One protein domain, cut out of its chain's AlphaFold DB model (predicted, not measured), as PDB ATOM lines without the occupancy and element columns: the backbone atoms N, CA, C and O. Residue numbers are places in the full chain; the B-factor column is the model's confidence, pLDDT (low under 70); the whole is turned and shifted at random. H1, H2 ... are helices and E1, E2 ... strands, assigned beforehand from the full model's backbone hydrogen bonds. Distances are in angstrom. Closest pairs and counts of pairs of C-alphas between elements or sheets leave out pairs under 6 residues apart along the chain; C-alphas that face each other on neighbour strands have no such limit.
ATOM      1  N   ALA A   4     -77.226  32.700 -37.125       49.38
ATOM      2  CA  ALA A   4     -76.833  31.460 -36.449       49.38
ATOM      3  C   ALA A   4     -75.309  31.231 -36.464       49.38
ATOM      4  O   ALA A   4     -74.747  30.909 -35.433       49.38
ATOM      5  N   ALA A   5     -74.634  31.484 -37.592       53.00
ATOM      6  CA  ALA A   5     -73.190  31.238 -37.722       53.00
ATOM      7  C   ALA A   5     -72.323  32.174 -36.857       53.00
ATOM      8  O   ALA A   5     -71.311  31.757 -36.317       53.00
ATOM      9  N   VAL A   6     -72.743  33.433 -36.681       54.84
ATOM     10  CA  VAL A   6     -71.991  34.417 -35.878       54.84
ATOM     11  C   VAL A   6     -72.138  34.156 -34.373       54.84
ATOM     12  O   VAL A   6     -71.237  34.481 -33.608       54.84
ATOM     13  N   ALA A   7     -73.268  33.582 -33.942       57.44
ATOM     14  CA  ALA A   7     -73.509  33.239 -32.540       57.44
ATOM     15  C   ALA A   7     -72.678  32.020 -32.098       57.44
ATOM     16  O   ALA A   7     -72.150  32.033 -30.994       57.44
ATOM     17  N   ASP A   8     -72.509  31.039 -32.990       61.50
ATOM     18  CA  ASP A   8     -71.735  29.806 -32.770       61.50
ATOM     19  C   ASP A   8     -70.237  30.117 -32.567       61.50
ATOM     20  O   ASP A   8     -69.655  29.799 -31.534       61.50
ATOM     21  N   GLU A   9     -69.642  30.907 -33.473       62.84
ATOM     22  CA  GLU A   9     -68.226  31.314 -33.386       62.84
ATOM     23  C   GLU A   9     -67.915  32.178 -32.146       62.84
ATOM     24  O   GLU A   9     -66.808  32.135 -31.604       62.84
ATOM     25  N   THR A  10     -68.878  32.979 -31.669       66.81
ATOM     26  CA  THR A  10     -68.684  33.789 -30.450       66.81
ATOM     27  C   THR A  10     -68.889  33.005 -29.160       66.81
ATOM     28  O   THR A  10     -68.316  33.388 -28.136       66.81
ATOM     29  N   GLU A  11     -69.692  31.942 -29.172       71.62
ATOM     30  CA  GLU A  11     -69.871  31.047 -28.027       71.62
ATOM     31  C   GLU A  11     -68.650  30.130 -27.859       71.62
ATOM     32  O   GLU A  11     -68.110  30.042 -26.752       71.62
ATOM     33  N   ASP A  12     -68.112  29.608 -28.965       84.69
ATOM     34  CA  ASP A  12     -66.862  28.840 -28.991       84.69
ATOM     35  C   ASP A  12     -65.673  29.656 -28.464       84.69
ATOM     36  O   ASP A  12     -64.911  29.198 -27.606       84.69
ATOM     37  N   LEU A  13     -65.538  30.914 -28.897       92.00
ATOM     38  CA  LEU A  13     -64.439  31.775 -28.459       92.00
ATOM     39  C   LEU A  13     -64.497  32.108 -26.961       92.00
ATOM     40  O   LEU A  13     -63.454  32.194 -26.310       92.00
ATOM     41  N   LYS A  14     -65.702  32.282 -26.401       92.31
ATOM     42  CA  LYS A  14     -65.888  32.470 -24.953       92.31
ATOM     43  C   LYS A  14     -65.525  31.211 -24.173       92.31
ATOM     44  O   LYS A  14     -64.967  31.325 -23.085       92.31
ATOM     45  N   GLY A  15     -65.824  30.031 -24.720       94.69
ATOM     46  CA  GLY A  15     -65.397  28.752 -24.154       94.69
ATOM     47  C   GLY A  15     -63.873  28.644 -24.075       94.69
ATOM     48  O   GLY A  15     -63.334  28.338 -23.011       94.69
ATOM     49  N   LEU A  16     -63.174  28.984 -25.164       96.19
ATOM     50  CA  LEU A  16     -61.707  29.008 -25.213       96.19
ATOM     51  C   LEU A  16     -61.099  30.018 -24.226       96.19
ATOM     52  O   LEU A  16     -60.151  29.696 -23.514       96.19
ATOM     53  N   GLU A  17     -61.662  31.228 -24.145       96.50
ATOM     54  CA  GLU A  17     -61.221  32.261 -23.197       96.50
ATOM     55  C   GLU A  17     -61.396  31.813 -21.740       96.50
ATOM     56  O   GLU A  17     -60.513  32.011 -20.899       96.50
ATOM     57  N   TYR A  18     -62.533  31.180 -21.439       96.50
ATOM     58  CA  TYR A  18     -62.814  30.631 -20.119       96.50
ATOM     59  C   TYR A  18     -61.834  29.511 -19.753       96.50
ATOM     60  O   TYR A  18     -61.300  29.521 -18.644       96.50
ATOM     61  N   ASN A  19     -61.542  28.602 -20.687       97.06
ATOM     62  CA  ASN A  19     -60.570  27.529 -20.485       97.06
ATOM     63  C   ASN A  19     -59.160  28.078 -20.212       97.06
ATOM     64  O   ASN A  19     -58.553  27.744 -19.198       97.06
ATOM     65  N   ALA A  20     -58.674  29.003 -21.047       97.38
ATOM     66  CA  ALA A  20     -57.381  29.656 -20.834       97.38
ATOM     67  C   ALA A  20     -57.309  30.378 -19.475       97.38
ATOM     68  O   ALA A  20     -56.284  30.340 -18.799       97.38
ATOM     69  N   SER A  21     -58.414  30.987 -19.035       97.75
ATOM     70  CA  SER A  21     -58.500  31.632 -17.720       97.75
ATOM     71  C   SER A  21     -58.429  30.641 -16.552       97.75
ATOM     72  O   SER A  21     -57.908  30.992 -15.494       97.75
ATOM     73  N   ILE A  22     -58.968  29.427 -16.710       98.00
ATOM     74  CA  ILE A  22     -58.839  28.357 -15.711       98.00
ATOM     75  C   ILE A  22     -57.389  27.890 -15.638       98.00
ATOM     76  O   ILE A  22     -56.823  27.878 -14.548       98.00
ATOM     77  N   GLU A  23     -56.778  27.565 -16.777       98.25
ATOM     78  CA  GLU A  23     -55.403  27.062 -16.797       98.25
ATOM     79  C   GLU A  23     -54.403  28.091 -16.265       98.25
ATOM     80  O   GLU A  23     -53.501  27.732 -15.514       98.25
ATOM     81  N   LEU A  24     -54.617  29.383 -16.544       97.06
ATOM     82  CA  LEU A  24     -53.835  30.450 -15.921       97.06
ATOM     83  C   LEU A  24     -53.932  30.393 -14.393       97.06
ATOM     84  O   LEU A  24     -52.902  30.401 -13.737       97.06
ATOM     85  N   ARG A  25     -55.130  30.264 -13.806       97.06
ATOM     86  CA  ARG A  25     -55.283  30.138 -12.339       97.06
ATOM     87  C   ARG A  25     -54.636  28.872 -11.782       97.06
ATOM     88  O   ARG A  25     -54.095  28.911 -10.681       97.06
ATOM     89  N   ASN A  26     -54.699  27.766 -12.518       98.12
ATOM     90  CA  ASN A  26     -54.029  26.526 -12.129       98.12
ATOM     91  C   ASN A  26     -52.504  26.714 -12.127       98.12
ATOM     92  O   ASN A  26     -51.840  26.273 -11.192       98.12
ATOM     93  N   LEU A  27     -51.953  27.440 -13.107       97.50
ATOM     94  CA  LEU A  27     -50.541  27.822 -13.113       97.50
ATOM     95  C   LEU A  27     -50.187  28.697 -11.906       97.50
ATOM     96  O   LEU A  27     -49.199  28.421 -11.237       97.50
ATOM     97  N   GLU A  28     -51.016  29.689 -11.563       95.38
ATOM     98  CA  GLU A  28     -50.800  30.514 -10.362       95.38
ATOM     99  C   GLU A  28     -50.767  29.676  -9.072       95.38
ATOM    100  O   GLU A  28     -50.017  29.984  -8.142       95.38
ATOM    101  N   ALA A  29     -51.584  28.621  -8.998       95.19
ATOM    102  CA  ALA A  29     -51.573  27.687  -7.879       95.19
ATOM    103  C   ALA A  29     -50.281  26.857  -7.848       95.19
ATOM    104  O   ALA A  29     -49.649  26.787  -6.797       95.19
ATOM    105  N   ALA A  30     -49.839  26.322  -8.990       96.75
ATOM    106  CA  ALA A  30     -48.590  25.566  -9.097       96.75
ATOM    107  C   ALA A  30     -47.350  26.423  -8.760       96.75
ATOM    108  O   ALA A  30     -46.467  25.985  -8.026       96.75
ATOM    109  N   GLU A  31     -47.304  27.683  -9.211       95.38
ATOM    110  CA  GLU A  31     -46.260  28.649  -8.827       95.38
ATOM    111  C   GLU A  31     -46.220  28.852  -7.305       95.38
ATOM    112  O   GLU A  31     -45.153  28.918  -6.681       95.38
ATOM    113  N   LYS A  32     -47.401  28.948  -6.684       93.62
ATOM    114  CA  LYS A  32     -47.525  29.093  -5.235       93.62
ATOM    115  C   LYS A  32     -47.065  27.834  -4.499       93.62
ATOM    116  O   LYS A  32     -46.392  27.956  -3.480       93.62
ATOM    117  N   GLU A  33     -47.406  26.649  -4.987       93.44
ATOM    118  CA  GLU A  33     -46.963  25.379  -4.402       93.44
ATOM    119  C   GLU A  33     -45.436  25.254  -4.440       93.44
ATOM    120  O   GLU A  33     -44.830  25.022  -3.397       93.44
ATOM    121  N   LEU A  34     -44.802  25.550  -5.582       93.69
ATOM    122  CA  LEU A  34     -43.337  25.578  -5.685       93.69
ATOM    123  C   LEU A  34     -42.689  26.553  -4.697       93.69
ATOM    124  O   LEU A  34     -41.712  26.227  -4.028       93.69
ATOM    125  N   THR A  35     -43.213  27.777  -4.621       89.31
ATOM    126  CA  THR A  35     -42.624  28.840  -3.791       89.31
ATOM    127  C   THR A  35     -42.823  28.620  -2.300       89.31
ATOM    128  O   THR A  35     -41.986  29.066  -1.524       89.31
ATOM    129  N   THR A  36     -43.905  27.948  -1.903       87.94
ATOM    130  CA  THR A  36     -44.258  27.710  -0.495       87.94
ATOM    131  C   THR A  36     -43.951  26.292  -0.019       87.94
ATOM    132  O   THR A  36     -44.358  25.933   1.087       87.94
ATOM    133  N   SER A  37     -43.225  25.503  -0.821       89.62
ATOM    134  CA  SER A  37     -42.770  24.170  -0.422       89.62
ATOM    135  C   SER A  37     -41.970  24.244   0.879       89.62
ATOM    136  O   SER A  37     -41.113  25.113   1.057       89.62
ATOM    137  N   ASP A  38     -42.254  23.327   1.802       89.94
ATOM    138  CA  ASP A  38     -41.624  23.226   3.121       89.94
ATOM    139  C   ASP A  38     -40.360  22.349   3.123       89.94
ATOM    140  O   ASP A  38     -39.737  22.147   4.169       89.94
ATOM    141  N   HIS A  39     -39.955  21.858   1.952       91.75
ATOM    142  CA  HIS A  39     -38.792  21.006   1.757       91.75
ATOM    143  C   HIS A  39     -38.028  21.376   0.481       91.75
ATOM    144  O   HIS A  39     -38.453  22.212  -0.315       91.75
ATOM    145  N   LEU A  40     -36.857  20.760   0.301       91.25
ATOM    146  CA  LEU A  40     -36.065  20.931  -0.915       91.25
ATOM    147  C   LEU A  40     -36.829  20.387  -2.118       91.25
ATOM    148  O   LEU A  40     -37.239  19.226  -2.105       91.25
ATOM    149  N   LEU A  41     -36.950  21.215  -3.156       94.12
ATOM    150  CA  LEU A  41     -37.672  20.853  -4.366       94.12
ATOM    151  C   LEU A  41     -37.037  19.645  -5.053       94.12
ATOM    152  O   LEU A  41     -35.828  19.577  -5.299       94.12
ATOM    153  N   THR A  42     -37.889  18.697  -5.401       94.50
ATOM    154  CA  THR A  42     -37.540  17.509  -6.166       94.50
ATOM    155  C   THR A  42     -37.681  17.768  -7.670       94.50
ATOM    156  O   THR A  42     -38.468  18.621  -8.089       94.50
ATOM    157  N   PRO A  43     -36.978  17.005  -8.532       95.62
ATOM    158  CA  PRO A  43     -37.214  17.069  -9.974       95.62
ATOM    159  C   PRO A  43     -38.675  16.820 -10.357       95.62
ATOM    160  O   PRO A  43     -39.150  17.422 -11.315       95.62
ATOM    161  N   GLN A  44     -39.392  15.969  -9.611       96.00
ATOM    162  CA  GLN A  44     -40.794  15.672  -9.894       96.00
ATOM    163  C   GLN A  44     -41.700  16.883  -9.642       96.00
ATOM    164  O   GLN A  44     -42.525  17.179 -10.491       96.00
ATOM    165  N   GLU A  45     -41.510  17.634  -8.555       96.31
ATOM    166  CA  GLU A  45     -42.305  18.851  -8.307       96.31
ATOM    167  C   GLU A  45     -42.070  19.922  -9.383       96.31
ATOM    168  O   GLU A  45     -42.999  20.606  -9.812       96.31
ATOM    169  N   ILE A  46     -40.833  20.045  -9.871       97.38
ATOM    170  CA  ILE A  46     -40.509  20.958 -10.979       97.38
ATOM    171  C   ILE A  46     -41.166  20.478 -12.279       97.38
ATOM    172  O   ILE A  46     -41.679  21.288 -13.051       97.38
ATOM    173  N   VAL A  47     -41.176  19.163 -12.516       97.88
ATOM    174  CA  VAL A  47     -41.884  18.550 -13.646       97.88
ATOM    175  C   VAL A  47     -43.382  18.818 -13.565       97.88
ATOM    176  O   VAL A  47     -43.946  19.227 -14.573       97.88
ATOM    177  N   ASP A  48     -44.011  18.647 -12.404       97.56
ATOM    178  CA  ASP A  48     -45.449  18.870 -12.222       97.56
ATOM    179  C   ASP A  48     -45.818  20.333 -12.537       97.56
ATOM    180  O   ASP A  48     -46.773  20.608 -13.269       97.56
ATOM    181  N   TYR A  49     -44.994  21.286 -12.085       97.88
ATOM    182  CA  TYR A  49     -45.125  22.694 -12.470       97.88
ATOM    183  C   TYR A  49     -44.973  22.911 -13.983       97.88
ATOM    184  O   TYR A  49     -45.781  23.612 -14.599       97.88
ATOM    185  N   PHE A  50     -43.964  22.309 -14.615       98.12
ATOM    186  CA  PHE A  50     -43.763  22.427 -16.061       98.12
ATOM    187  C   PHE A  50     -44.892  21.776 -16.870       98.12
ATOM    188  O   PHE A  50     -45.267  22.293 -17.922       98.12
ATOM    189  N   GLU A  51     -45.484  20.685 -16.391       98.00
ATOM    190  CA  GLU A  51     -46.659  20.073 -17.015       98.00
ATOM    191  C   GLU A  51     -47.874  21.009 -16.937       98.00
ATOM    192  O   GLU A  51     -48.575  21.192 -17.938       98.00
ATOM    193  N   GLN A  52     -48.068  21.706 -15.813       98.25
ATOM    194  CA  GLN A  52     -49.083  22.759 -15.716       98.25
ATOM    195  C   GLN A  52     -48.777  23.944 -16.651       98.25
ATOM    196  O   GLN A  52     -49.686  24.506 -17.277       98.25
ATOM    197  N   ARG A  53     -47.499  24.315 -16.812       96.88
ATOM    198  CA  ARG A  53     -47.061  25.340 -17.776       96.88
ATOM    199  C   ARG A  53     -47.397  24.939 -19.216       96.88
ATOM    200  O   ARG A  53     -47.878  25.789 -19.968       96.88
ATOM    201  N   ILE A  54     -47.221  23.664 -19.577       97.69
ATOM    202  CA  ILE A  54     -47.635  23.110 -20.876       97.69
ATOM    203  C   ILE A  54     -49.149  23.185 -21.051       97.69
ATOM    204  O   ILE A  54     -49.613  23.714 -22.059       97.69
ATOM    205  N   SER A  55     -49.926  22.706 -20.074       97.88
ATOM    206  CA  SER A  55     -51.395  22.756 -20.126       97.88
ATOM    207  C   SER A  55     -51.891  24.182 -20.396       97.88
ATOM    208  O   SER A  55     -52.697  24.436 -21.296       97.88
ATOM    209  N   THR A  56     -51.290  25.145 -19.696       97.81
ATOM    210  CA  THR A  56     -51.590  26.572 -19.852       97.81
ATOM    211  C   THR A  56     -51.227  27.091 -21.238       97.81
ATOM    212  O   THR A  56     -52.030  27.785 -21.866       97.81
ATOM    213  N   ASN A  57     -50.046  26.740 -21.753       97.12
ATOM    214  CA  ASN A  57     -49.642  27.110 -23.107       97.12
ATOM    215  C   ASN A  57     -50.581  26.519 -24.160       97.12
ATOM    216  O   ASN A  57     -50.970  27.241 -25.072       97.12
ATOM    217  N   ILE A  58     -51.000  25.258 -24.025       97.94
ATOM    218  CA  ILE A  58     -51.956  24.620 -24.939       97.94
ATOM    219  C   ILE A  58     -53.279  25.395 -24.962       97.94
ATOM    220  O   ILE A  58     -53.737  25.776 -26.040       97.94
ATOM    221  N   ALA A  59     -53.848  25.717 -23.797       97.69
ATOM    222  CA  ALA A  59     -55.094  26.480 -23.722       97.69
ATOM    223  C   ALA A  59     -54.961  27.893 -24.325       97.69
ATOM    224  O   ALA A  59     -55.858  28.365 -25.028       97.69
ATOM    225  N   LEU A  60     -53.822  28.563 -24.108       97.38
ATOM    226  CA  LEU A  60     -53.532  29.861 -24.721       97.38
ATOM    227  C   LEU A  60     -53.365  29.757 -26.242       97.38
ATOM    228  O   LEU A  60     -53.899  30.593 -26.968       97.38
ATOM    229  N   ILE A  61     -52.671  28.731 -26.740       96.81
ATOM    230  CA  ILE A  61     -52.498  28.463 -28.173       96.81
ATOM    231  C   ILE A  61     -53.858  28.272 -28.846       96.81
ATOM    232  O   ILE A  61     -54.108  28.864 -29.897       96.81
ATOM    233  N   GLU A  62     -54.742  27.472 -28.250       96.31
ATOM    234  CA  GLU A  62     -56.101  27.258 -28.754       96.31
ATOM    235  C   GLU A  62     -56.900  28.562 -28.776       96.31
ATOM    236  O   GLU A  62     -57.474  28.912 -29.809       96.31
ATOM    237  N   TYR A  63     -56.868  29.329 -27.684       96.69
ATOM    238  CA  TYR A  63     -57.531  30.628 -27.605       96.69
ATOM    239  C   TYR A  63     -57.017  31.620 -28.658       96.69
ATOM    240  O   TYR A  63     -57.811  32.248 -29.363       96.69
ATOM    241  N   TYR A  64     -55.699  31.742 -28.823       96.31
ATOM    242  CA  TYR A  64     -55.098  32.642 -29.807       96.31
ATOM    243  C   TYR A  64     -55.396  32.215 -31.245       96.31
ATOM    244  O   TYR A  64     -55.712  33.068 -32.077       96.31
ATOM    245  N   ARG A  65     -55.387  30.910 -31.540       95.25
ATOM    246  CA  ARG A  65     -55.840  30.389 -32.840       95.25
ATOM    247  C   ARG A  65     -57.318  30.687 -33.080       95.25
ATOM    248  O   ARG A  65     -57.665  31.117 -34.175       95.25
ATOM    249  N   GLY A  66     -58.168  30.542 -32.063       93.81
ATOM    250  CA  GLY A  66     -59.587  30.908 -32.126       93.81
ATOM    251  C   GLY A  66     -59.818  32.403 -32.383       93.81
ATOM    252  O   GLY A  66     -60.769  32.778 -33.061       93.81
ATOM    253  N   LYS A  67     -58.915  33.270 -31.907       93.56
ATOM    254  CA  LYS A  67     -58.888  34.712 -32.227       93.56
ATOM    255  C   LYS A  67     -58.344  35.027 -33.627       93.56
ATOM    256  O   LYS A  67     -58.373  36.191 -34.022       93.56
ATOM    257  N   GLY A  68     -57.835  34.033 -34.354       93.25
ATOM    258  CA  GLY A  68     -57.213  34.218 -35.662       93.25
ATOM    259  C   GLY A  68     -55.820  34.849 -35.609       93.25
ATOM    260  O   GLY A  68     -55.408  35.458 -36.593       93.25
ATOM    261  N   LEU A  69     -55.098  34.743 -34.484       94.50
ATOM    262  CA  LEU A  69     -53.697  35.175 -34.427       94.50
ATOM    263  C   LEU A  69     -52.833  34.253 -35.295       94.50
ATOM    264  O   LEU A  69     -53.013  33.035 -35.308       94.50
ATOM    265  N   GLU A  70     -51.856  34.839 -35.978       94.31
ATOM    266  CA  GLU A  70     -50.830  34.108 -36.720       94.31
ATOM    267  C   GLU A  70     -49.580  33.896 -35.859       94.31
ATOM    268  O   GLU A  70     -49.412  34.540 -34.829       94.31
ATOM    269  N   MET A  71     -48.688  32.984 -36.258       93.69
ATOM    270  CA  MET A  71     -47.440  32.685 -35.524       93.69
ATOM    271  C   MET A  71     -46.475  33.873 -35.457       93.69
ATOM    272  O   MET A  71     -45.688  33.986 -34.518       93.69
ATOM    273  N   TYR A  72     -46.531  34.745 -36.458       94.19
ATOM    274  CA  TYR A  72     -45.661  35.898 -36.584       94.19
ATOM    275  C   TYR A  72     -46.495  37.145 -36.837       94.19
ATOM    276  O   TYR A  72     -47.528  37.076 -37.500       94.19
ATOM    277  N   GLU A  73     -46.019  38.278 -36.346       91.69
ATOM    278  CA  GLU A  73     -46.589  39.592 -36.622       91.69
ATOM    279  C   GLU A  73     -45.488  40.563 -37.052       91.69
ATOM    280  O   GLU A  73     -44.301  40.345 -36.797       91.69
ATOM    281  N   ALA A  74     -45.867  41.608 -37.782       89.56
ATOM    282  CA  ALA A  74     -44.926  42.651 -38.159       89.56
ATOM    283  C   ALA A  74     -44.717  43.583 -36.965       89.56
ATOM    284  O   ALA A  74     -45.671  44.183 -36.476       89.56
ATOM    285  N   ASP A  75     -43.471  43.725 -36.528       86.44
ATOM    286  CA  ASP A  75     -43.093  44.730 -35.547       86.44
ATOM    287  C   ASP A  75     -43.299  46.132 -36.137       86.44
ATOM    288  O   ASP A  75     -42.730  46.463 -37.182       86.44
ATOM    289  N   GLU A  76     -44.125  46.949 -35.483       82.44
ATOM    290  CA  GLU A  76     -44.544  48.256 -36.002       82.44
ATOM    291  C   GLU A  76     -43.375  49.247 -36.116       82.44
ATOM    292  O   GLU A  76     -43.394  50.126 -36.981       82.44
ATOM    293  N   GLU A  77     -42.333  49.091 -35.292       83.06
ATOM    294  CA  GLU A  77     -41.169  49.981 -35.293       83.06
ATOM    295  C   GLU A  77     -40.100  49.569 -36.313       83.06
ATOM    296  O   GLU A  77     -39.557  50.418 -37.025       83.06
ATOM    297  N   SER A  78     -39.772  48.277 -36.404       83.25
ATOM    298  CA  SER A  78     -38.684  47.795 -37.266       83.25
ATOM    299  C   SER A  78     -39.139  47.212 -38.605       83.25
ATOM    300  O   SER A  78     -38.297  46.977 -39.478       83.25
ATOM    301  N   GLY A  79     -40.437  46.944 -38.776       82.94
ATOM    302  CA  GLY A  79     -41.003  46.254 -39.939       82.94
ATOM    303  C   GLY A  79     -40.547  44.798 -40.080       82.94
ATOM    304  O   GLY A  79     -40.771  44.177 -41.122       82.94
ATOM    305  N   LYS A  80     -39.860  44.249 -39.071       89.88
ATOM    306  CA  LYS A  80     -39.398  42.860 -39.056       89.88
ATOM    307  C   LYS A  80     -40.503  41.942 -38.557       89.88
ATOM    308  O   LYS A  80     -41.335  42.329 -37.750       89.88
ATOM    309  N   SER A  81     -40.462  40.699 -39.018       89.19
ATOM    310  CA  SER A  81     -41.304  39.636 -38.478       89.19
ATOM    311  C   SER A  81     -40.819  39.260 -37.074       89.19
ATOM    312  O   SER A  81     -39.651  38.890 -36.914       89.19
ATOM    313  N   VAL A  82     -41.698  39.362 -36.081       91.88
ATOM    314  CA  VAL A  82     -41.474  38.940 -34.690       91.88
ATOM    315  C   VAL A  82     -42.494  37.872 -34.303       91.88
ATOM    316  O   VAL A  82     -43.517  37.708 -34.967       91.88
ATOM    317  N   LEU A  83     -42.198  37.093 -33.260       91.88
ATOM    318  CA  LEU A  83     -43.164  36.131 -32.734       91.88
ATOM    319  C   LEU A  83     -44.347  36.885 -32.127       91.88
ATOM    320  O   LEU A  83     -44.154  37.771 -31.299       91.88
ATOM    321  N   SER A  84     -45.559  36.505 -32.525       93.31
ATOM    322  CA  SER A  84     -46.772  36.965 -31.848       93.31
ATOM    323  C   SER A  84     -46.942  36.230 -30.514       93.31
ATOM    324  O   SER A  84     -46.233  35.265 -30.222       93.31
ATOM    325  N   ARG A  85     -47.981  36.572 -29.744       93.12
ATOM    326  CA  ARG A  85     -48.362  35.803 -28.541       93.12
ATOM    327  C   ARG A  85     -48.620  34.319 -28.822       93.12
ATOM    328  O   ARG A  85     -48.310  33.482 -27.978       93.12
ATOM    329  N   LEU A  86     -49.168  33.990 -29.997       95.00
ATOM    330  CA  LEU A  86     -49.328  32.601 -30.433       95.00
ATOM    331  C   LEU A  86     -47.965  31.964 -30.704       95.00
ATOM    332  O   LEU A  86     -47.705  30.860 -30.233       95.00
ATOM    333  N   GLY A  87     -47.107  32.666 -31.448       92.56
ATOM    334  CA  GLY A  87     -45.757  32.207 -31.756       92.56
ATOM    335  C   GLY A  87     -44.948  31.894 -30.500       92.56
ATOM    336  O   GLY A  87     -44.403  30.798 -30.388       92.56
ATOM    337  N   THR A  88     -44.937  32.819 -29.540       92.56
ATOM    338  CA  THR A  88     -44.268  32.654 -28.244       92.56
ATOM    339  C   THR A  88     -44.804  31.440 -27.494       92.56
ATOM    340  O   THR A  88     -44.029  30.550 -27.170       92.56
ATOM    341  N   ALA A  89     -46.127  31.322 -27.314       92.94
ATOM    342  CA  ALA A  89     -46.706  30.195 -26.580       92.94
ATOM    343  C   ALA A  89     -46.366  28.831 -27.211       92.94
ATOM    344  O   ALA A  89     -46.100  27.870 -26.492       92.94
ATOM    345  N   VAL A  90     -46.335  28.734 -28.548       92.62
ATOM    346  CA  VAL A  90     -45.945  27.503 -29.259       92.62
ATOM    347  C   VAL A  90     -44.470  27.162 -29.033       92.62
ATOM    348  O   VAL A  90     -44.156  26.007 -28.746       92.62
ATOM    349  N   HIS A  91     -43.570  28.139 -29.171       89.81
ATOM    350  CA  HIS A  91     -42.135  27.911 -28.985       89.81
ATOM    351  C   HIS A  91     -41.791  27.562 -27.535       89.81
ATOM    352  O   HIS A  91     -41.067  26.591 -27.306       89.81
ATOM    353  N   ASP A  92     -42.367  28.290 -26.577       89.62
ATOM    354  CA  ASP A  92     -42.213  28.021 -25.148       89.62
ATOM    355  C   ASP A  92     -42.673  26.600 -24.813       89.62
ATOM    356  O   ASP A  92     -42.004  25.890 -24.068       89.62
ATOM    357  N   ASN A  93     -43.785  26.135 -25.395       92.44
ATOM    358  CA  ASN A  93     -44.312  24.804 -25.103       92.44
ATOM    359  C   ASN A  93     -43.326  23.684 -25.462       92.44
ATOM    360  O   ASN A  93     -43.028  22.836 -24.625       92.44
ATOM    361  N   SER A  94     -42.770  23.704 -26.678       90.00
ATOM    362  CA  SER A  94     -41.783  22.701 -27.108       90.00
ATOM    363  C   SER A  94     -40.505  22.733 -26.271       90.00
ATOM    364  O   SER A  94     -39.835  21.715 -26.089       90.00
ATOM    365  N   PHE A  95     -40.153  23.907 -25.764       90.00
ATOM    366  CA  PHE A  95     -38.994  24.078 -24.910       90.00
ATOM    367  C   PHE A  95     -39.221  23.515 -23.500       90.00
ATOM    368  O   PHE A  95     -38.382  22.777 -22.983       90.00
ATOM    369  N   VAL A  96     -40.393  23.764 -22.910       95.00
ATOM    370  CA  VAL A  96     -40.788  23.188 -21.616       95.00
ATOM    371  C   VAL A  96     -40.900  21.660 -21.692       95.00
ATOM    372  O   VAL A  96     -40.424  20.964 -20.794       95.00
ATOM    373  N   GLU A  97     -41.415  21.113 -22.797       94.75
ATOM    374  CA  GLU A  97     -41.426  19.664 -23.057       94.75
ATOM    375  C   GLU A  97     -40.016  19.056 -23.020       94.75
ATOM    376  O   GLU A  97     -39.804  17.988 -22.435       94.75
ATOM    377  N   HIS A  98     -39.032  19.747 -23.607       92.62
ATOM    378  CA  HIS A  98     -37.639  19.311 -23.574       92.62
ATOM    379  C   HIS A  98     -37.082  19.274 -22.143       92.62
ATOM    380  O   HIS A  98     -36.450  18.285 -21.755       92.62
ATOM    381  N   MET A  99     -37.356  20.314 -21.347       94.25
ATOM    382  CA  MET A  99     -36.930  20.384 -19.946       94.25
ATOM    383  C   MET A  99     -37.542  19.263 -19.099       94.25
ATOM    384  O   MET A  99     -36.814  18.598 -18.361       94.25
ATOM    385  N   ILE A 100     -38.842  18.989 -19.255       96.12
ATOM    386  CA  ILE A 100     -39.521  17.881 -18.562       96.12
ATOM    387  C   ILE A 100     -38.858  16.546 -18.881       96.12
ATOM    388  O   ILE A 100     -38.569  15.771 -17.970       96.12
ATOM    389  N   GLY A 101     -38.605  16.274 -20.167       94.19
ATOM    390  CA  GLY A 101     -37.985  15.019 -20.589       94.19
ATOM    391  C   GLY A 101     -36.657  14.768 -19.874       94.19
ATOM    392  O   GLY A 101     -36.397  13.654 -19.432       94.19
ATOM    393  N   LYS A 102     -35.858  15.822 -19.691       94.12
ATOM    394  CA  LYS A 102     -34.556  15.752 -19.022       94.12
ATOM    395  C   LYS A 102     -34.650  15.684 -17.500       94.12
ATOM    396  O   LYS A 102     -33.900  14.932 -16.887       94.12
ATOM    397  N   LEU A 103     -35.575  16.415 -16.879       94.44
ATOM    398  CA  LEU A 103     -35.797  16.333 -15.432       94.44
ATOM    399  C   LEU A 103     -36.290  14.943 -15.010       94.44
ATOM    400  O   LEU A 103     -35.799  14.405 -14.024       94.44
ATOM    401  N   LYS A 104     -37.174  14.319 -15.802       95.69
ATOM    402  CA  LYS A 104     -37.676  12.951 -15.563       95.69
ATOM    403  C   LYS A 104     -36.590  11.869 -15.617       95.69
ATOM    404  O   LYS A 104     -36.800  10.777 -15.097       95.69
ATOM    405  N   GLU A 105     -35.443  12.149 -16.238       94.12
ATOM    406  CA  GLU A 105     -34.280  11.246 -16.248       94.12
ATOM    407  C   GLU A 105     -33.494  11.279 -14.917       94.12
ATOM    408  O   GLU A 105     -32.582  10.476 -14.745       94.12
ATOM    409  N   SER A 106     -33.842  12.178 -13.985       92.44
ATOM    410  CA  SER A 106     -33.072  12.471 -12.767       92.44
ATOM    411  C   SER A 106     -33.849  12.112 -11.496       92.44
ATOM    412  O   SER A 106     -35.022  12.456 -11.367       92.44
ATOM    413  N   GLY A 107     -33.196  11.486 -10.513       91.00
ATOM    414  CA  GLY A 107     -33.774  11.218  -9.191       91.00
ATOM    415  C   GLY A 107     -33.638  12.380  -8.202       91.00
ATOM    416  O   GLY A 107     -34.393  12.457  -7.235       91.00
ATOM    417  N   SER A 108     -32.694  13.299  -8.435       92.94
ATOM    418  CA  SER A 108     -32.526  14.529  -7.653       92.94
ATOM    419  C   SER A 108     -32.046  15.704  -8.508       92.94
ATOM    420  O   SER A 108     -31.560  15.521  -9.626       92.94
ATOM    421  N   LEU A 109     -32.146  16.926  -7.972       91.31
ATOM    422  CA  LEU A 109     -31.604  18.118  -8.630       91.31
ATOM    423  C   LEU A 109     -30.081  18.051  -8.788       91.31
ATOM    424  O   LEU A 109     -29.546  18.470  -9.810       91.31
ATOM    425  N   GLN A 110     -29.372  17.472  -7.820       91.00
ATOM    426  CA  GLN A 110     -27.920  17.316  -7.907       91.00
ATOM    427  C   GLN A 110     -27.528  16.318  -9.005       91.00
ATOM    428  O   GLN A 110     -26.547  16.542  -9.715       91.00
ATOM    429  N   GLU A 111     -28.306  15.245  -9.184       92.25
ATOM    430  CA  GLU A 111     -28.132  14.322 -10.308       92.25
ATOM    431  C   GLU A 111     -28.405  15.024 -11.645       92.25
ATOM    432  O   GLU A 111     -27.581  14.946 -12.555       92.25
ATOM    433  N   PHE A 112     -29.489  15.801 -11.732       93.06
ATOM    434  CA  PHE A 112     -29.815  16.593 -12.919       93.06
ATOM    435  C   PHE A 112     -28.681  17.556 -13.313       93.06
ATOM    436  O   PHE A 112     -28.288  17.609 -14.483       93.06
ATOM    437  N   VAL A 113     -28.106  18.272 -12.341       90.88
ATOM    438  CA  VAL A 113     -26.945  19.159 -12.538       90.88
ATOM    439  C   VAL A 113     -25.722  18.380 -13.023       90.88
ATOM    440  O   VAL A 113     -25.052  18.809 -13.964       90.88
ATOM    441  N   ALA A 114     -25.441  17.219 -12.426       88.88
ATOM    442  CA  ALA A 114     -24.304  16.383 -12.807       88.88
ATOM    443  C   ALA A 114     -24.427  15.825 -14.237       88.88
ATOM    444  O   ALA A 114     -23.419  15.701 -14.935       88.88
ATOM    445  N   MET A 115     -25.647  15.511 -14.684       88.69
ATOM    446  CA  MET A 115     -25.930  15.015 -16.037       88.69
ATOM    447  C   MET A 115     -25.919  16.120 -17.100       88.69
ATOM    448  O   MET A 115     -25.690  15.833 -18.276       88.69
ATOM    449  N   ASN A 116     -26.124  17.378 -16.701       86.38
ATOM    450  CA  ASN A 116     -26.211  18.529 -17.600       86.38
ATOM    451  C   ASN A 116     -25.177  19.608 -17.235       86.38
ATOM    452  O   ASN A 116     -25.555  20.756 -16.986       86.38
ATOM    453  N   PRO A 117     -23.870  19.277 -17.190       76.50
ATOM    454  CA  PRO A 117     -22.859  20.199 -16.704       76.50
ATOM    455  C   PRO A 117     -22.832  21.488 -17.543       76.50
ATOM    456  O   PRO A 117     -23.040  21.441 -18.762       76.50
ATOM    457  N   PRO A 118     -22.523  22.645 -16.929       70.25
ATOM    458  CA  PRO A 118     -22.366  23.891 -17.664       70.25
ATOM    459  C   PRO A 118     -21.315  23.722 -18.766       70.25
ATOM    460  O   PRO A 118     -20.269  23.109 -18.535       70.25
ATOM    461  N   ALA A 119     -21.557  24.290 -19.950       65.19
ATOM    462  CA  ALA A 119     -20.571  24.270 -21.027       65.19
ATOM    463  C   ALA A 119     -19.222  24.828 -20.524       65.19
ATOM    464  O   ALA A 119     -19.152  25.921 -19.959       65.19
ATOM    465  N   SER A 120     -18.146  24.057 -20.708       56.19
ATOM    466  CA  SER A 120     -16.797  24.315 -20.165       56.19
ATOM    467  C   SER A 120     -16.119  25.567 -20.734       56.19
ATOM    468  O   SER A 120     -15.118  26.062 -20.221       56.19
ATOM    469  N   ASN A 121     -16.684  26.110 -21.795       48.75
ATOM    470  CA  ASN A 121     -16.305  27.318 -22.483       48.75
ATOM    471  C   ASN A 121     -17.346  28.376 -22.121       48.75
ATOM    472  O   ASN A 121     -18.415  28.398 -22.716       48.75
ATOM    473  N   GLY A 122     -17.015  29.253 -21.163       49.16
ATOM    474  CA  GLY A 122     -17.850  30.333 -20.603       49.16
ATOM    475  C   GLY A 122     -18.360  31.405 -21.584       49.16
ATOM    476  O   GLY A 122     -18.554  32.556 -21.205       49.16
ATOM    477  N   LYS A 123     -18.582  31.050 -22.849       48.31
ATOM    478  CA  LYS A 123     -19.317  31.814 -23.843       48.31
ATOM    479  C   LYS A 123     -20.795  31.444 -23.739       48.31
ATOM    480  O   LYS A 123     -21.240  30.447 -24.289       48.31
ATOM    481  N   SER A 124     -21.490  32.274 -22.966       51.50
ATOM    482  CA  SER A 124     -22.879  32.709 -23.137       51.50
ATOM    483  C   SER A 124     -23.659  32.055 -24.286       51.50
ATOM    484  O   SER A 124     -23.296  32.190 -25.454       51.50
ATOM    485  N   GLY A 125     -24.780  31.432 -23.937       51.00
ATOM    486  CA  GLY A 125     -25.829  31.058 -24.875       51.00
ATOM    487  C   GLY A 125     -27.016  30.511 -24.108       51.00
ATOM    488  O   GLY A 125     -27.897  31.258 -23.699       51.00
ATOM    489  N   THR A 126     -26.980  29.224 -23.816       59.69
ATOM    490  CA  THR A 126     -28.082  28.488 -23.208       59.69
ATOM    491  C   THR A 126     -27.508  27.209 -22.610       59.69
ATOM    492  O   THR A 126     -26.716  26.514 -23.246       59.69
ATOM    493  N   SER A 127     -27.836  26.919 -21.357       81.94
ATOM    494  CA  SER A 127     -27.620  25.597 -20.771       81.94
ATOM    495  C   SER A 127     -28.925  25.190 -20.130       81.94
ATOM    496  O   SER A 127     -29.538  26.032 -19.481       81.94
ATOM    497  N   LEU A 128     -29.299  23.920 -20.233       89.06
ATOM    498  CA  LEU A 128     -30.551  23.416 -19.670       89.06
ATOM    499  C   LEU A 128     -30.756  23.848 -18.205       89.06
ATOM    500  O   LEU A 128     -31.838  24.263 -17.817       89.06
ATOM    501  N   LEU A 129     -29.680  23.872 -17.410       91.94
ATOM    502  CA  LEU A 129     -29.713  24.357 -16.024       91.94
ATOM    503  C   LEU A 129     -30.137  25.827 -15.886       91.94
ATOM    504  O   LEU A 129     -30.866  26.176 -14.967       91.94
ATOM    505  N   LYS A 130     -29.684  26.693 -16.801       91.62
ATOM    506  CA  LYS A 130     -30.066  28.111 -16.836       91.62
ATOM    507  C   LYS A 130     -31.543  28.237 -17.187       91.62
ATOM    508  O   LYS A 130     -32.222  29.066 -16.605       91.62
ATOM    509  N   GLU A 131     -32.000  27.441 -18.142       91.62
ATOM    510  CA  GLU A 131     -33.365  27.477 -18.661       91.62
ATOM    511  C   GLU A 131     -34.359  27.045 -17.578       91.62
ATOM    512  O   GLU A 131     -35.278  27.794 -17.260       91.62
ATOM    513  N   VAL A 132     -34.083  25.928 -16.895       94.88
ATOM    514  CA  VAL A 132     -34.871  25.495 -15.732       94.88
ATOM    515  C   VAL A 132     -34.834  26.553 -14.625       94.88
ATOM    516  O   VAL A 132     -35.876  26.919 -14.088       94.88
ATOM    517  N   ALA A 133     -33.657  27.098 -14.307       95.19
ATOM    518  CA  ALA A 133     -33.527  28.139 -13.286       95.19
ATOM    519  C   ALA A 133     -34.289  29.427 -13.635       95.19
ATOM    520  O   ALA A 133     -34.810  30.084 -12.738       95.19
ATOM    521  N   GLN A 134     -34.355  29.788 -14.916       94.62
ATOM    522  CA  GLN A 134     -35.091  30.951 -15.398       94.62
ATOM    523  C   GLN A 134     -36.605  30.743 -15.257       94.62
ATOM    524  O   GLN A 134     -37.294  31.639 -14.781       94.62
ATOM    525  N   GLU A 135     -37.126  29.558 -15.581       94.62
ATOM    526  CA  GLU A 135     -38.547  29.251 -15.365       94.62
ATOM    527  C   GLU A 135     -38.928  29.250 -13.877       94.62
ATOM    528  O   GLU A 135     -39.967  29.791 -13.494       94.62
ATOM    529  N   LEU A 136     -38.068  28.693 -13.020       96.38
ATOM    530  CA  LEU A 136     -38.249  28.737 -11.566       96.38
ATOM    531  C   LEU A 136     -38.182  30.170 -11.024       96.38
ATOM    532  O   LEU A 136     -38.945  30.551 -10.134       96.38
ATOM    533  N   HIS A 137     -37.295  30.993 -11.581       95.50
ATOM    534  CA  HIS A 137     -37.208  32.414 -11.264       95.50
ATOM    535  C   HIS A 137     -38.471  33.181 -11.678       95.50
ATOM    536  O   HIS A 137     -38.968  33.989 -10.892       95.50
ATOM    537  N   ASN A 138     -39.037  32.895 -12.851       93.50
ATOM    538  CA  ASN A 138     -40.297  33.492 -13.292       93.50
ATOM    539  C   ASN A 138     -41.434  33.162 -12.305       93.50
ATOM    540  O   ASN A 138     -42.127  34.074 -11.846       93.50
ATOM    541  N   ALA A 139     -41.558  31.895 -11.886       93.81
ATOM    542  CA  ALA A 139     -42.525  31.479 -10.863       93.81
ATOM    543  C   ALA A 139     -42.325  32.238  -9.537       93.81
ATOM    544  O   ALA A 139     -43.273  32.773  -8.953       93.81
ATOM    545  N   ARG A 140     -41.069  32.357  -9.086       93.62
ATOM    546  CA  ARG A 140     -40.699  33.132  -7.894       93.62
ATOM    547  C   ARG A 140     -41.150  34.590  -8.002       93.62
ATOM    548  O   ARG A 140     -41.727  35.128  -7.056       93.62
ATOM    549  N   ALA A 141     -40.866  35.238  -9.129       91.19
ATOM    550  CA  ALA A 141     -41.201  36.637  -9.353       91.19
ATOM    551  C   ALA A 141     -42.720  36.854  -9.327       91.19
ATOM    552  O   ALA A 141     -43.193  37.746  -8.622       91.19
ATOM    553  N   HIS A 142     -43.498  35.999 -10.001       89.88
ATOM    554  CA  HIS A 142     -44.960  36.088 -10.010       89.88
ATOM    555  C   HIS A 142     -45.562  36.031  -8.602       89.88
ATOM    556  O   HIS A 142     -46.416  36.853  -8.253       89.88
ATOM    557  N   VAL A 143     -45.090  35.112  -7.757       88.81
ATOM    558  CA  VAL A 143     -45.625  34.969  -6.398       88.81
ATOM    559  C   VAL A 143     -45.204  36.123  -5.495       88.81
ATOM    560  O   VAL A 143     -46.062  36.685  -4.811       88.81
ATOM    561  N   LYS A 144     -43.927  36.530  -5.512       85.19
ATOM    562  CA  LYS A 144     -43.453  37.670  -4.705       85.19
ATOM    563  C   LYS A 144     -44.176  38.963  -5.072       85.19
ATOM    564  O   LYS A 144     -44.545  39.725  -4.183       85.19
ATOM    565  N   ASN A 145     -44.447  39.170  -6.360       81.75
ATOM    566  CA  ASN A 145     -45.192  40.324  -6.858       81.75
ATOM    567  C   ASN A 145     -46.643  40.345  -6.354       81.75
ATOM    568  O   ASN A 145     -47.181  41.413  -6.057       81.75
ATOM    569  N   ARG A 146     -47.289  39.178  -6.240       80.62
ATOM    570  CA  ARG A 146     -48.656  39.064  -5.705       80.62
ATOM    571  C   ARG A 146     -48.701  39.135  -4.180       80.62
ATOM    572  O   ARG A 146     -49.695  39.601  -3.623       80.62
ATOM    573  N   ASN A 147     -47.664  38.653  -3.497       77.81
ATOM    574  CA  ASN A 147     -47.618  38.579  -2.044       77.81
ATOM    575  C   ASN A 147     -46.199  38.823  -1.503       77.81
ATOM    576  O   ASN A 147     -45.361  37.923  -1.453       77.81
ATOM    577  N   ASN A 148     -45.984  40.036  -0.988       70.12
ATOM    578  CA  ASN A 148     -44.706  40.494  -0.432       70.12
ATOM    579  C   ASN A 148     -44.230  39.723   0.819       70.12
ATOM    580  O   ASN A 148     -43.127  39.982   1.293       70.12
ATOM    581  N   PHE A 149     -45.045  38.822   1.378       73.62
ATOM    582  CA  PHE A 149     -44.721  38.044   2.580       73.62
ATOM    583  C   PHE A 149     -44.380  36.577   2.295       73.62
ATOM    584  O   PHE A 149     -44.210  35.811   3.239       73.62
ATOM    585  N   VAL A 150     -44.325  36.157   1.028       77.75
ATOM    586  CA  VAL A 150     -43.983  34.768   0.697       77.75
ATOM    587  C   VAL A 150     -42.486  34.548   0.868       77.75
ATOM    588  O   VAL A 150     -41.671  35.207   0.221       77.75
ATOM    589  N   GLU A 151     -42.137  33.605   1.739       82.50
ATOM    590  CA  GLU A 151     -40.789  33.055   1.828       82.50
ATOM    591  C   GLU A 151     -40.573  32.094   0.660       82.50
ATOM    592  O   GLU A 151     -41.389  31.209   0.434       82.50
ATOM    593  N   THR A 152     -39.490  32.289  -0.093       88.81
ATOM    594  CA  THR A 152     -39.160  31.501  -1.293       88.81
ATOM    595  C   THR A 152     -37.883  30.686  -1.110       88.81
ATOM    596  O   THR A 152     -37.215  30.380  -2.089       88.81
ATOM    597  N   SER A 153     -37.493  30.366   0.128       90.12
ATOM    598  CA  SER A 153     -36.149  29.856   0.445       90.12
ATOM    599  C   SER A 153     -35.786  28.570  -0.298       90.12
ATOM    600  O   SER A 153     -34.703  28.495  -0.865       90.12
ATOM    601  N   ASN A 154     -36.693  27.591  -0.351       93.25
ATOM    602  CA  ASN A 154     -36.427  26.307  -1.008       93.25
ATOM    603  C   ASN A 154     -36.379  26.436  -2.539       93.25
ATOM    604  O   ASN A 154     -35.591  25.762  -3.199       93.25
ATOM    605  N   LEU A 155     -37.169  27.352  -3.105       95.31
ATOM    606  CA  LEU A 155     -37.089  27.695  -4.522       95.31
ATOM    607  C   LEU A 155     -35.798  28.462  -4.846       95.31
ATOM    608  O   LEU A 155     -35.155  28.189  -5.855       95.31
ATOM    609  N   ASP A 156     -35.392  29.389  -3.976       95.06
ATOM    610  CA  ASP A 156     -34.140  30.138  -4.094       95.06
ATOM    611  C   ASP A 156     -32.927  29.194  -4.025       95.06
ATOM    612  O   ASP A 156     -31.970  29.368  -4.782       95.06
ATOM    613  N   GLU A 157     -32.976  28.174  -3.162       95.00
ATOM    614  CA  GLU A 157     -31.962  27.120  -3.068       95.00
ATOM    615  C   GLU A 157     -31.932  26.246  -4.328       95.00
ATOM    616  O   GLU A 157     -30.862  26.056  -4.900       95.00
ATOM    617  N   ALA A 158     -33.087  25.810  -4.844       95.62
ATOM    618  CA  ALA A 158     -33.158  25.050  -6.094       95.62
ATOM    619  C   ALA A 158     -32.581  25.831  -7.292       95.62
ATOM    620  O   ALA A 158     -31.826  25.284  -8.097       95.62
ATOM    621  N   ILE A 159     -32.883  27.130  -7.396       95.94
ATOM    622  CA  ILE A 159     -32.293  28.005  -8.420       95.94
ATOM    623  C   ILE A 159     -30.773  28.090  -8.223       95.94
ATOM    624  O   ILE A 159     -30.015  27.922  -9.181       95.94
ATOM    625  N   ALA A 160     -30.303  28.314  -6.993       94.38
ATOM    626  CA  ALA A 160     -28.876  28.382  -6.688       94.38
ATOM    627  C   ALA A 160     -28.133  27.073  -7.003       94.38
ATOM    628  O   ALA A 160     -27.012  27.137  -7.509       94.38
ATOM    629  N   ASP A 161     -28.747  25.914  -6.772       92.69
ATOM    630  CA  ASP A 161     -28.190  24.599  -7.105       92.69
ATOM    631  C   ASP A 161     -28.004  24.423  -8.618       92.69
ATOM    632  O   ASP A 161     -26.983  23.897  -9.068       92.69
ATOM    633  N   LEU A 162     -28.946  24.922  -9.421       93.00
ATOM    634  CA  LEU A 162     -28.896  24.822 -10.882       93.00
ATOM    635  C   LEU A 162     -27.804  25.706 -11.499       93.00
ATOM    636  O   LEU A 162     -27.069  25.272 -12.387       93.00
ATOM    637  N   ILE A 163     -27.699  26.965 -11.068       91.44
ATOM    638  CA  ILE A 163     -26.831  27.957 -11.733       91.44
ATOM    639  C   ILE A 163     -25.591  28.352 -10.926       91.44
ATOM    640  O   ILE A 163     -24.717  29.061 -11.442       91.44
ATOM    641  N   GLY A 164     -25.479  27.860  -9.697       90.81
ATOM    642  CA  GLY A 164     -24.456  28.210  -8.723       90.81
ATOM    643  C   GLY A 164     -24.825  29.452  -7.906       90.81
ATOM    644  O   GLY A 164     -25.250  30.477  -8.449       90.81
ATOM    645  N   ASN A 165     -24.558  29.393  -6.598       92.31
ATOM    646  CA  ASN A 165     -24.872  30.456  -5.638       92.31
ATOM    647  C   ASN A 165     -24.318  31.835  -6.043       92.31
ATOM    648  O   ASN A 165     -24.996  32.848  -5.906       92.31
ATOM    649  N   GLU A 166     -23.109  31.899  -6.608       90.81
ATOM    650  CA  GLU A 166     -22.533  33.171  -7.059       90.81
ATOM    651  C   GLU A 166     -23.356  33.848  -8.162       90.81
ATOM    652  O   GLU A 166     -23.476  35.074  -8.173       90.81
ATOM    653  N   ARG A 167     -23.906  33.074  -9.111       91.25
ATOM    654  CA  ARG A 167     -24.781  33.623 -10.158       91.25
ATOM    655  C   ARG A 167     -26.099  34.071  -9.554       91.25
ATOM    656  O   ARG A 167     -26.572  35.154  -9.885       91.25
ATOM    657  N   TRP A 168     -26.646  33.268  -8.647       94.56
ATOM    658  CA  TRP A 168     -27.909  33.571  -7.996       94.56
ATOM    659  C   TRP A 168     -27.862  34.871  -7.186       94.56
ATOM    660  O   TRP A 168     -28.677  35.763  -7.403       94.56
ATOM    661  N   VAL A 169     -26.833  35.052  -6.355       93.69
ATOM    662  CA  VAL A 169     -26.620  36.296  -5.594       93.69
ATOM    663  C   VAL A 169     -26.519  37.515  -6.518       93.69
ATOM    664  O   VAL A 169     -27.056  38.574  -6.195       93.69
ATOM    665  N   ARG A 170     -25.879  37.390  -7.688       91.06
ATOM    666  CA  ARG A 170     -25.806  38.493  -8.664       91.06
ATOM    667  C   ARG A 170     -27.160  38.847  -9.267       91.06
ATOM    668  O   ARG A 170     -27.431  40.030  -9.457       91.06
ATOM    669  N   ILE A 171     -27.990  37.850  -9.564       93.19
ATOM    670  CA  ILE A 171     -29.356  38.074 -10.049       93.19
ATOM    671  C   ILE A 171     -30.166  38.810  -8.983       93.19
ATOM    672  O   ILE A 171     -30.728  39.860  -9.277       93.19
ATOM    673  N   LEU A 172     -30.125  38.346  -7.732       93.00
ATOM    674  CA  LEU A 172     -30.799  39.009  -6.612       93.00
ATOM    675  C   LEU A 172     -30.319  40.452  -6.396       93.00
ATOM    676  O   LEU A 172     -31.127  41.351  -6.168       93.00
ATOM    677  N   GLN A 173     -29.010  40.694  -6.504       92.31
ATOM    678  CA  GLN A 173     -28.455  42.044  -6.419       92.31
ATOM    679  C   GLN A 173     -28.992  42.930  -7.554       92.31
ATOM    680  O   GLN A 173     -29.449  44.042  -7.297       92.31
ATOM    681  N   HIS A 174     -29.006  42.424  -8.791       91.94
ATOM    682  CA  HIS A 174     -29.547  43.149  -9.940       91.94
ATOM    683  C   HIS A 174     -31.044  43.463  -9.786       91.94
ATOM    684  O   HIS A 174     -31.459  44.580 -10.094       91.94
ATOM    685  N   GLU A 175     -31.842  42.519  -9.274       91.38
ATOM    686  CA  GLU A 175     -33.256  42.746  -8.946       91.38
ATOM    687  C   GLU A 175     -33.422  43.881  -7.936       91.38
ATOM    688  O   GLU A 175     -34.264  44.755  -8.125       91.38
ATOM    689  N   SER A 176     -32.604  43.891  -6.878       89.19
ATOM    690  CA  SER A 176     -32.677  44.918  -5.833       89.19
ATOM    691  C   SER A 176     -32.319  46.318  -6.345       89.19
ATOM    692  O   SER A 176     -32.864  47.312  -5.869       89.19
ATOM    693  N   GLU A 177     -31.443  46.396  -7.348       90.62
ATOM    694  CA  GLU A 177     -31.051  47.639  -8.018       90.62
ATOM    695  C   GLU A 177     -32.098  48.094  -9.052       90.62
ATOM    696  O   GLU A 177     -32.233  49.292  -9.300       90.62
ATOM    697  N   ASN A 178     -32.857  47.157  -9.632       89.44
ATOM    698  CA  ASN A 178     -33.770  47.387 -10.757       89.44
ATOM    699  C   ASN A 178     -35.169  46.812 -10.489       89.44
ATOM    700  O   ASN A 178     -35.746  46.130 -11.338       89.44
ATOM    701  N   ILE A 179     -35.731  47.113  -9.312       84.88
ATOM    702  CA  ILE A 179     -36.988  46.521  -8.814       84.88
ATOM    703  C   ILE A 179     -38.131  46.647  -9.834       84.88
ATOM    704  O   ILE A 179     -38.895  45.706 -10.025       84.88
ATOM    705  N   GLY A 180     -38.234  47.789 -10.523       83.50
ATOM    706  CA  GLY A 180     -39.264  48.009 -11.542       83.50
ATOM    707  C   GLY A 180     -39.167  47.021 -12.709       83.50
ATOM    708  O   GLY A 180     -40.159  46.392 -13.061       83.50
ATOM    709  N   THR A 181     -37.973  46.833 -13.273       84.44
ATOM    710  CA  THR A 181     -37.753  45.869 -14.362       84.44
ATOM    711  C   THR A 181     -37.914  44.435 -13.874       84.44
ATOM    712  O   THR A 181     -38.551  43.642 -14.552       84.44
ATOM    713  N   ALA A 182     -37.421  44.110 -12.677       83.56
ATOM    714  CA  ALA A 182     -37.614  42.790 -12.076       83.56
ATOM    715  C   ALA A 182     -39.098  42.433 -11.882       83.56
ATOM    716  O   ALA A 182     -39.458  41.261 -11.942       83.56
ATOM    717  N   TYR A 183     -39.950  43.440 -11.676       83.25
ATOM    718  CA  TYR A 183     -41.395  43.271 -11.570       83.25
ATOM    719  C   TYR A 183     -42.080  43.094 -12.936       83.25
ATOM    720  O   TYR A 183     -42.894  42.186 -13.084       83.25
ATOM    721  N   ILE A 184     -41.785  43.963 -13.912       85.88
ATOM    722  CA  ILE A 184     -42.491  43.994 -15.210       85.88
ATOM    723  C   ILE A 184     -41.977  42.900 -16.153       85.88
ATOM    724  O   ILE A 184     -42.765  42.275 -16.857       85.88
ATOM    725  N   GLU A 185     -40.665  42.662 -16.156       87.62
ATOM    726  CA  GLU A 185     -39.978  41.762 -17.085       87.62
ATOM    727  C   GLU A 185     -38.978  40.862 -16.327       87.62
ATOM    728  O   GLU A 185     -37.757  41.054 -16.424       87.62
ATOM    729  N   PRO A 186     -39.467  39.870 -15.551       89.44
ATOM    730  CA  PRO A 186     -38.617  38.996 -14.741       89.44
ATOM    731  C   PRO A 186     -37.511  38.307 -15.548       89.44
ATOM    732  O   PRO A 186     -36.352  38.326 -15.137       89.44
ATOM    733  N   GLU A 187     -37.833  37.800 -16.741       90.31
ATOM    734  CA  GLU A 187     -36.877  37.169 -17.657       90.31
ATOM    735  C   GLU A 187     -35.744  38.122 -18.079       90.31
ATOM    736  O   GLU A 187     -34.567  37.740 -18.097       90.31
ATOM    737  N   VAL A 188     -36.068  39.376 -18.408       87.94
ATOM    738  CA  VAL A 188     -35.068  40.376 -18.810       87.94
ATOM    739  C   VAL A 188     -34.143  40.679 -17.632       87.94
ATOM    740  O   VAL A 188     -32.919  40.693 -17.788       87.94
ATOM    741  N   SER A 189     -34.713  40.845 -16.434       88.12
ATOM    742  CA  SER A 189     -33.947  41.057 -15.202       88.12
ATOM    743  C   SER A 189     -33.033  39.869 -14.870       88.12
ATOM    744  O   SER A 189     -31.850  40.068 -14.572       88.12
ATOM    745  N   PHE A 190     -33.541  38.637 -14.985       92.25
ATOM    746  CA  PHE A 190     -32.768  37.411 -14.781       92.25
ATOM    747  C   PHE A 190     -31.570  37.356 -15.727       92.25
ATOM    748  O   PHE A 190     -30.431  37.181 -15.291       92.25
ATOM    749  N   ASN A 191     -31.806  37.559 -17.025       90.62
ATOM    750  CA  ASN A 191     -30.758  37.497 -18.039       90.62
ATOM    751  C   ASN A 191     -29.683  38.574 -17.834       90.62
ATOM    752  O   ASN A 191     -28.491  38.272 -17.963       90.62
ATOM    753  N   ALA A 192     -30.075  39.791 -17.452       87.75
ATOM    754  CA  ALA A 192     -29.144  40.870 -17.133       87.75
ATOM    755  C   ALA A 192     -28.252  40.531 -15.922       87.75
ATOM    756  O   ALA A 192     -27.031  40.719 -15.972       87.75
ATOM    757  N   GLY A 193     -28.834  39.967 -14.858       86.69
ATOM    758  CA  GLY A 193     -28.088  39.487 -13.692       86.69
ATOM    759  C   GLY A 193     -27.180  38.289 -14.002       86.69
ATOM    760  O   GLY A 193     -26.061  38.199 -13.489       86.69
ATOM    761  N   PHE A 194     -27.628  37.394 -14.887       86.50
ATOM    762  CA  PHE A 194     -26.913  36.176 -15.263       86.50
ATOM    763  C   PHE A 194     -25.681  36.449 -16.142       86.50
ATOM    764  O   PHE A 194     -24.633  35.828 -15.947       86.50
ATOM    765  N   GLN A 195     -25.786  37.368 -17.111       80.00
ATOM    766  CA  GLN A 195     -24.729  37.656 -18.093       80.00
ATOM    767  C   GLN A 195     -23.603  38.561 -17.572       80.00
ATOM    768  O   GLN A 195     -22.551  38.635 -18.210       80.00
ATOM    769  N   LYS A 196     -23.780  39.248 -16.436       60.56
ATOM    770  CA  LYS A 196     -22.785  40.201 -15.915       60.56
ATOM    771  C   LYS A 196     -21.448  39.492 -15.622       60.56
ATOM    772  O   LYS A 196     -21.310  38.779 -14.627       60.56
TER     773      LYS A 196
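This is residues 4 to 196 of the 204 residues of an uncharacterized protein of candidate division WWE3 bacterium RIFCSPHIGHO2_02_FULL_38_14 (UniProt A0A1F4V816). Three long helices, H1, H2 and H3, run up and down side by side in a row, and H5 crosses one face of that row near the last residues of H1. Shorter helices make a cluster at that end: H6 and H9 pack on H5, H7 packs on H9, and H4 packs on H6, with the short H8 between H7 and H9 along the chain, while the small strand hairpin E1 and E2 lies apart from this cluster, between H2 and H3 along the chain. The printed part has 193 residues, with named elements in the order H1 H2 E1 E2 H3 H4 H5 H6 H7 H8 H9; it is mostly helix, and its two-stranded sheet is antiparallel. It is compact, with a radius of gyration of the C-alphas of 18.3 A and spans of 60 by 40 by 35 A.

H1, residues 4 to 35, and H2, residues 43 to 66, form a helical hairpin and touch at Ala 20 and Ala 59, their closest C-alphas, 4.9 A apart. E1, residues 72 to 74, and E2, residues 81 to 83, form a hairpin; N 73 and O 82 are within hydrogen-bond range at 2.9 A. H3, residues 85 to 103, touches H2, opposite ways at a shallow tilt of 22 degrees; the closest C-alphas, of Val 47 and Ile 100, are 5.5 A apart. H1 and H3 are apart. H5, residues 128 to 146, touches H1 with residues 139 to 143 alone, about perpendicular at 82 degrees; the closest C-alphas, of Glu 31 and Ala 139, are 5.1 A apart. H6, residues 153 to 163, forms a helical hairpin with H5, closest at C-alphas 133 and 159, 5.0 A. H4, residues 109 to 115, touches H6, closest at C-alphas 113 and 162, 6.2 A. H7, residues 165 to 177, touches H9, residues 186 to 195, closest at C-alphas 171 and 193, 4.1 A. H9 touches H5, closest at C-alphas 138 and 186, 5.9 A. H8, residues 179 to 184, touches H9 only at the corner, closest at C-alphas 182 and 189, 5.1 A. In H1 to H9 every O i to N i+4 pair is within hydrogen-bond range.

H1 begins at C-alpha 4 (-76.833, 31.460, -36.449) and is 47.4 A long. H2 is 34.4 A, H3 26.6 A and H5 27.7 A long. H9 ends at C-alpha 195 (-24.729, 37.656, -18.093).

The C-alphas farthest apart, of Ala 4 and Ser 120, are 62.6 A apart. The printed part has no cut; the link from H4 to H5 is long. Residues 4 to 10, 119 to 126 and 196 are under 70 in pLDDT.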